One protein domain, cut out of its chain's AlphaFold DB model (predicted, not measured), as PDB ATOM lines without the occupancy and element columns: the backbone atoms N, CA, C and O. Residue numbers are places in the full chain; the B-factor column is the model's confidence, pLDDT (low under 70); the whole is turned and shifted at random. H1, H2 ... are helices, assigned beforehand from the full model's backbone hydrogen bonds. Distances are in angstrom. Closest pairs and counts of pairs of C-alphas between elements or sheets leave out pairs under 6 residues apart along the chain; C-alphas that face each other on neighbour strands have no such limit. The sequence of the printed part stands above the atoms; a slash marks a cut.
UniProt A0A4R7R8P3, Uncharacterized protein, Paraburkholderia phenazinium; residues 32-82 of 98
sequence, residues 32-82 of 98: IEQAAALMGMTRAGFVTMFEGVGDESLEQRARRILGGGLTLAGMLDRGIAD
ATOM      1  N   ILE A  32      24.647  42.507   8.626       82.50
ATOM      2  CA  ILE A  32      24.701  41.151   8.079       82.50
ATOM      3  C   ILE A  32      24.597  40.131   9.209       82.50
ATOM      4  O   ILE A  32      23.849  39.164   9.094       82.50
ATOM      5  N   GLU A  33      25.288  40.356  10.323       84.94
ATOM      6  CA  GLU A  33      25.212  39.486  11.497       84.94
ATOM      7  C   GLU A  33      23.812  39.503  12.128       84.94
ATOM      8  O   GLU A  33      23.263  38.449  12.445       84.94
ATOM      9  N   GLN A  34      23.189  40.680  12.240       82.75
ATOM     10  CA  GLN A  34      21.822  40.798  12.753       82.75
ATOM     11  C   GLN A  34      20.793  40.131  11.825       82.75
ATOM     12  O   GLN A  34      19.882  39.448  12.297       82.75
ATOM     13  N   ALA A  35      20.935  40.293  10.506       83.31
ATOM     14  CA  ALA A  35      20.075  39.631   9.528       83.31
ATOM     15  C   ALA A  35      20.277  38.106   9.523       83.31
ATOM     16  O   ALA A  35      19.303  37.358   9.475       83.31
ATOM     17  N   ALA A  36      21.522  37.640   9.642       84.75
ATOM     18  CA  ALA A  36      21.847  36.224   9.776       84.75
ATOM     19  C   ALA A  36      21.206  35.621  11.035       84.75
ATOM     20  O   ALA A  36      20.561  34.574  10.956       84.75
ATOM     21  N   ALA A  37      21.296  36.321  12.171       82.44
ATOM     22  CA  ALA A  37      20.675  35.906  13.425       82.44
ATOM     23  C   ALA A  37      19.142  35.821  13.318       82.44
ATOM     24  O   ALA A  37      18.555  34.853  13.801       82.44
ATOM     25  N   LEU A  38      18.491  36.768  12.627       82.31
ATOM     26  CA  LEU A  38      17.051  36.701  12.332       82.31
ATOM     27  C   LEU A  38      16.670  35.477  11.490       82.31
ATOM     28  O   LEU A  38      15.571  34.946  11.637       82.31
ATOM     29  N   MET A  39      17.567  35.025  10.617       78.38
ATOM     30  CA  MET A  39      17.377  33.826   9.803       78.38
ATOM     31  C   MET A  39      17.829  32.532  10.505       78.38
ATOM     32  O   MET A  39      17.761  31.463   9.901       78.38
ATOM     33  N   GLY A  40      18.289  32.604  11.761       82.88
ATOM     34  CA  GLY A  40      18.781  31.448  12.515       82.88
ATOM     35  C   GLY A  40      20.102  30.874  11.992       82.88
ATOM     36  O   GLY A  40      20.377  29.694  12.197       82.88
ATOM     37  N   MET A  41      20.913  31.680  11.302       86.12
ATOM     38  CA  MET A  41      22.189  31.264  10.711       86.12
ATOM     39  C   MET A  41      23.354  32.151  11.161       86.12
ATOM     40  O   MET A  41      23.177  33.208  11.762       86.12
ATOM     41  N   THR A  42      24.576  31.711  10.863       87.12
ATOM     42  CA  THR A  42      25.789  32.494  11.122       87.12
ATOM     43  C   THR A  42      26.031  33.512  10.010       87.12
ATOM     44  O   THR A  42      25.599  33.324   8.871       87.12
ATOM     45  N   ARG A  43      26.793  34.571  10.311       82.00
ATOM     46  CA  ARG A  43      27.236  35.565   9.320       82.00
ATOM     47  C   ARG A  43      27.892  34.915   8.100       82.00
ATOM     48  O   ARG A  43      27.582  35.285   6.976       82.00
ATOM     49  N   ALA A  44      28.762  33.926   8.313       83.44
ATOM     50  CA  ALA A  44      29.407  33.194   7.223       83.44
ATOM     51  C   ALA A  44      28.378  32.478   6.334       83.44
ATOM     52  O   ALA A  44      28.457  32.582   5.116       83.44
ATOM     53  N   GLY A  45      27.371  31.832   6.934       82.56
ATOM     54  CA  GLY A  45      26.279  31.204   6.189       82.56
ATOM     55  C   GLY A  45      25.469  32.208   5.369       82.56
ATOM     56  O   GLY A  45      25.150  31.939   4.216       82.56
ATOM     57  N   PHE A  46      25.206  33.390   5.925       85.88
ATOM     58  CA  PHE A  46      24.516  34.464   5.213       85.88
ATOM     59  C   PHE A  46      25.321  34.976   4.015       85.88
ATOM     60  O   PHE A  46      24.773  35.125   2.926       85.88
ATOM     61  N   VAL A  47      26.622  35.223   4.204       84.19
ATOM     62  CA  VAL A  47      27.527  35.636   3.124       84.19
ATOM     63  C   VAL A  47      27.536  34.562   2.041       84.19
ATOM     64  O   VAL A  47      27.173  34.862   0.918       84.19
ATOM     65  N   THR A  48      27.811  33.297   2.367       84.75
ATOM     66  CA  THR A  48      27.824  32.206   1.377       84.75
ATOM     67  C   THR A  48      26.494  32.045   0.634       84.75
ATOM     68  O   THR A  48      26.486  31.697  -0.542       84.75
ATOM     69  N   MET A  49      25.362  32.290   1.297       80.25
ATOM     70  CA  MET A  49      24.038  32.147   0.690       80.25
ATOM     71  C   MET A  49      23.688  33.280  -0.282       80.25
ATOM     72  O   MET A  49      22.885  33.077  -1.192       80.25
ATOM     73  N   PHE A  50      24.237  34.478  -0.075       78.69
ATOM     74  CA  PHE A  50      23.821  35.683  -0.795       78.69
ATOM     75  C   PHE A  50      24.938  36.386  -1.567       78.69
ATOM     76  O   PHE A  50      24.653  37.270  -2.375       78.69
ATOM     77  N   GLU A  51      26.189  35.993  -1.362       77.38
ATOM     78  CA  GLU A  51      27.338  36.453  -2.129       77.38
ATOM     79  C   GLU A  51      27.171  36.007  -3.586       77.38
ATOM     80  O   GLU A  51      26.981  34.830  -3.882       77.38
ATOM     81  N   GLY A  52      27.162  36.975  -4.507       69.88
ATOM     82  CA  GLY A  52      26.938  36.728  -5.933       69.88
ATOM     83  C   GLY A  52      25.477  36.486  -6.342       69.88
ATOM     84  O   GLY A  52      25.223  36.180  -7.506       69.88
ATOM     85  N   VAL A  53      24.501  36.632  -5.434       69.31
ATOM     86  CA  VAL A  53      23.071  36.455  -5.752       69.31
ATOM     87  C   VAL A  53      22.422  37.785  -6.154       69.31
ATOM     88  O   VAL A  53      21.816  38.482  -5.330       69.31
ATOM     89  N   GLY A  54      22.483  38.081  -7.456       68.50
ATOM     90  CA  GLY A  54      21.935  39.293  -8.080       68.50
ATOM     91  C   GLY A  54      22.853  40.516  -7.951       68.50
ATOM     92  O   GLY A  54      23.982  40.400  -7.493       68.50
ATOM     93  N   ASP A  55      22.355  41.694  -8.336       73.06
ATOM     94  CA  ASP A  55      23.095  42.974  -8.297       73.06
ATOM     95  C   ASP A  55      23.072  43.686  -6.926       73.06
ATOM     96  O   ASP A  55      23.504  44.830  -6.791       73.06
ATOM     97  N   GLU A  56      22.525  43.047  -5.893       75.19
ATOM     98  CA  GLU A  56      22.340  43.652  -4.570       75.19
ATOM     99  C   GLU A  56      23.510  43.349  -3.630       75.19
ATOM    100  O   GLU A  56      23.948  42.203  -3.524       75.19
ATOM    101  N   SER A  57      23.969  44.353  -2.873       82.88
ATOM    102  CA  SER A  57      25.003  44.128  -1.859       82.88
ATOM    103  C   SER A  57      24.462  43.377  -0.634       82.88
ATOM    104  O   SER A  57      23.302  43.524  -0.239       82.88
ATOM    105  N   LEU A  58      25.331  42.608   0.029       82.88
ATOM    106  CA  LEU A  58      24.984  41.863   1.247       82.88
ATOM    107  C   LEU A  58      24.402  42.767   2.343       82.88
ATOM    108  O   LEU A  58      23.447  42.385   3.018       82.88
ATOM    109  N   GLU A  59      24.921  43.988   2.481       80.81
ATOM    110  CA  GLU A  59      24.394  44.981   3.417       80.81
ATOM    111  C   GLU A  59      22.999  45.483   3.038       80.81
ATOM    112  O   GLU A  59      22.138  45.611   3.908       80.81
ATOM    113  N   GLN A  60      22.744  45.765   1.756       79.31
ATOM    114  CA  GLN A  60      21.414  46.178   1.296       79.31
ATOM    115  C   GLN A  60      20.382  45.083   1.568       79.31
ATOM    116  O   GLN A  60      19.283  45.371   2.053       79.31
ATOM    117  N   ARG A  61      20.761  43.823   1.329       79.50
ATOM    118  CA  ARG A  61      19.934  42.662   1.651       79.50
ATOM    119  C   ARG A  61      19.672  42.549   3.146       79.50
ATOM    120  O   ARG A  61      18.523  42.424   3.564       79.50
ATOM    121  N   ALA A  62      20.725  42.646   3.952       83.12
ATOM    122  CA  ALA A  62      20.647  42.561   5.401       83.12
ATOM    123  C   ALA A  62      19.747  43.654   6.000       83.12
ATOM    124  O   ALA A  62      18.857  43.362   6.798       83.12
ATOM    125  N   ARG A  63      19.884  44.904   5.538       82.25
ATOM    126  CA  ARG A  63      19.009  46.020   5.934       82.25
ATOM    127  C   ARG A  63      17.557  45.793   5.519       82.25
ATOM    128  O   ARG A  63      16.656  46.165   6.264       82.25
ATOM    129  N   ARG A  64      17.299  45.156   4.372       78.19
ATOM    130  CA  ARG A  64      15.933  44.811   3.940       78.19
ATOM    131  C   ARG A  64      15.293  43.734   4.823       78.19
ATOM    132  O   ARG A  64      14.101  43.823   5.114       78.19
ATOM    133  N   ILE A  65      16.076  42.744   5.250       78.94
ATOM    134  CA  ILE A  65      15.640  41.691   6.179       78.94
ATOM    135  C   ILE A  65      15.341  42.298   7.557       78.94
ATOM    136  O   ILE A  65      14.278  42.047   8.121       78.94
ATOM    137  N   LEU A  66      16.223  43.169   8.055       78.69
ATOM    138  CA  LEU A  66      16.043  43.883   9.324       78.69
ATOM    139  C   LEU A  66      14.888  44.897   9.292       78.69
ATOM    140  O   LEU A  66      14.186  45.061  10.284       78.69
ATOM    141  N   GLY A  67      14.665  45.559   8.156       72.56
ATOM    142  CA  GLY A  67      13.618  46.564   7.953       72.56
ATOM    143  C   GLY A  67      12.191  46.012   7.850       72.56
ATOM    144  O   GLY A  67      11.274  46.770   7.547       72.56
ATOM    145  N   GLY A  68      11.984  44.711   8.081       60.88
ATOM    146  CA  GLY A  68      10.651  44.114   8.204       60.88
ATOM    147  C   GLY A  68       9.946  43.785   6.884       60.88
ATOM    148  O   GLY A  68       8.745  43.537   6.888       60.88
ATOM    149  N   GLY A  69      10.659  43.766   5.753       54.25
ATOM    150  CA  GLY A  69      10.047  43.509   4.443       54.25
ATOM    151  C   GLY A  69      10.052  42.048   3.986       54.25
ATOM    152  O   GLY A  69       9.265  41.695   3.113       54.25
ATOM    153  N   LEU A  70      10.941  41.210   4.520       53.75
ATOM    154  CA  LEU A  70      11.179  39.854   4.018       53.75
ATOM    155  C   LEU A  70      11.508  38.911   5.175       53.75
ATOM    156  O   LEU A  70      12.662  38.737   5.555       53.75
ATOM    157  N   THR A  71      10.479  38.265   5.713       55.28
ATOM    158  CA  THR A  71      10.666  36.957   6.345       55.28
ATOM    159  C   THR A  71      11.128  35.961   5.274       55.28
ATOM    160  O   THR A  71      10.873  36.164   4.085       55.28
ATOM    161  N   LEU A  72      11.784  34.863   5.661       52.22
ATOM    162  CA  LEU A  72      12.158  33.775   4.737       52.22
ATOM    163  C   LEU A  72      10.960  33.321   3.865       52.22
ATOM    164  O   LEU A  72      11.119  33.005   2.690       52.22
ATOM    165  N   ALA A  73       9.745  33.396   4.425       50.97
ATOM    166  CA  ALA A  73       8.482  33.179   3.721       50.97
ATOM    167  C   ALA A  73       8.219  34.211   2.605       50.97
ATOM    168  O   ALA A  73       7.819  33.829   1.513       50.97
ATOM    169  N   GLY A  74       8.509  35.496   2.827       50.12
ATOM    170  CA  GLY A  74       8.413  36.541   1.803       50.12
ATOM    171  C   GLY A  74       9.487  36.454   0.710       50.12
ATOM    172  O   GLY A  74       9.272  36.949  -0.394       50.12
ATOM    173  N   MET A  75      10.643  35.830   0.989       52.00
ATOM    174  CA  MET A  75      11.696  35.610  -0.021       52.00
ATOM    175  C   MET A  75      11.289  34.508  -1.000       52.00
ATOM    176  O   MET A  75      11.479  34.663  -2.204       52.00
ATOM    177  N   LEU A  76      10.677  33.436  -0.490       53.81
ATOM    178  CA  LEU A  76      10.067  32.390  -1.313       53.81
ATOM    179  C   LEU A  76       8.842  32.917  -2.080       53.81
ATOM    180  O   LEU A  76       8.661  32.569  -3.242       53.81
ATOM    181  N   ASP A  77       8.058  33.815  -1.476       48.69
ATOM    182  CA  ASP A  77       6.889  34.433  -2.113       48.69
ATOM    183  C   ASP A  77       7.284  35.389  -3.258       48.69
ATOM    184  O   ASP A  77       6.751  35.290  -4.360       48.69
ATOM    185  N   ARG A  78       8.312  36.236  -3.085       48.78
ATOM    186  CA  ARG A  78       8.806  37.119  -4.165       48.78
ATOM    187  C   ARG A  78       9.540  36.400  -5.297       48.78
ATOM    188  O   ARG A  78       9.654  36.973  -6.375       48.78
ATOM    189  N   GLY A  79      10.034  35.184  -5.069       47.31
ATOM    190  CA  GLY A  79      10.631  34.346  -6.114       47.31
ATOM    191  C   GLY A  79       9.614  33.552  -6.943       47.31
ATOM    192  O   GLY A  79       9.987  33.013  -7.980       47.31
ATOM    193  N   ILE A  80       8.349  33.470  -6.505       47.12
ATOM    194  CA  ILE A  80       7.285  32.685  -7.163       47.12
ATOM    195  C   ILE A  80       6.066  33.552  -7.557       47.12
ATOM    196  O   ILE A  80       5.227  33.111  -8.337       47.12
ATOM    197  N   ALA A  81       5.965  34.803  -7.095       46.31
ATOM    198  CA  ALA A  81       4.807  35.665  -7.368       46.31
ATOM    199  C   ALA A  81       4.879  36.507  -8.659       46.31
ATOM    200  O   ALA A  81       3.962  37.285  -8.913       46.31
ATOM    201  N   ASP A  82       5.905  36.349  -9.497       50.50
ATOM    202  CA  ASP A  82       5.810  36.751 -10.906       50.50
ATOM    203  C   ASP A  82       6.353  35.606 -11.776       50.50
ATOM    204  O   ASP A  82       7.524  35.611 -12.165       50.50
TER     205      ASP A  82
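AT A GLANCE: This is residues 32 to 82 of the 98 residues of an uncharacterized protein of Paraburkholderia phenazinium (UniProt A0A4R7R8P3). Short helices H3 and H1 lie side by side, H2 packs crosswise on H1, and H4 is set off from these three toward one end of the longest axis. The printed part has 51 residues with four named helices, H1 to H4 in order, and no named strand: all helix. It is compact, with a radius of gyration of the C-alphas of 10.5 A, spanning 30 by 21 by 16 A.

IN THESE COORDINATES: H3 is residues 58 to 66, 12.2 A long; H4, residues 72 to 80, 12.9 A, ends at C-alpha 80 (7.285, 32.685, -7.163). H1, residues 32 to 38, 9.8 A, begins at C-alpha 32 (24.701, 41.151, 8.079); H2 is residues 43 to 50, 10.7 A.

HOW THE PARTS SIT: H3 touches H1, closest C-alphas Ala 62 and Ile 32, 5.1 A, the same way at a shallow tilt of 32 degrees, only just short of steep. H1 touches H2, closest C-alphas Glu 33 and Arg 43, 4.9 A, about perpendicular at 87 degrees. H4 is apart from H1, H2 and H3. In the four helices every O i to N i+4 pair is within hydrogen-bond range.

THE WHOLE: The farthest C-alphas, Thr 42 and Asp 82, are 30.0 A apart. The printed part has no cut and no long link. pLDDT is under 70 at residues 52 to 54 and 68 to 82.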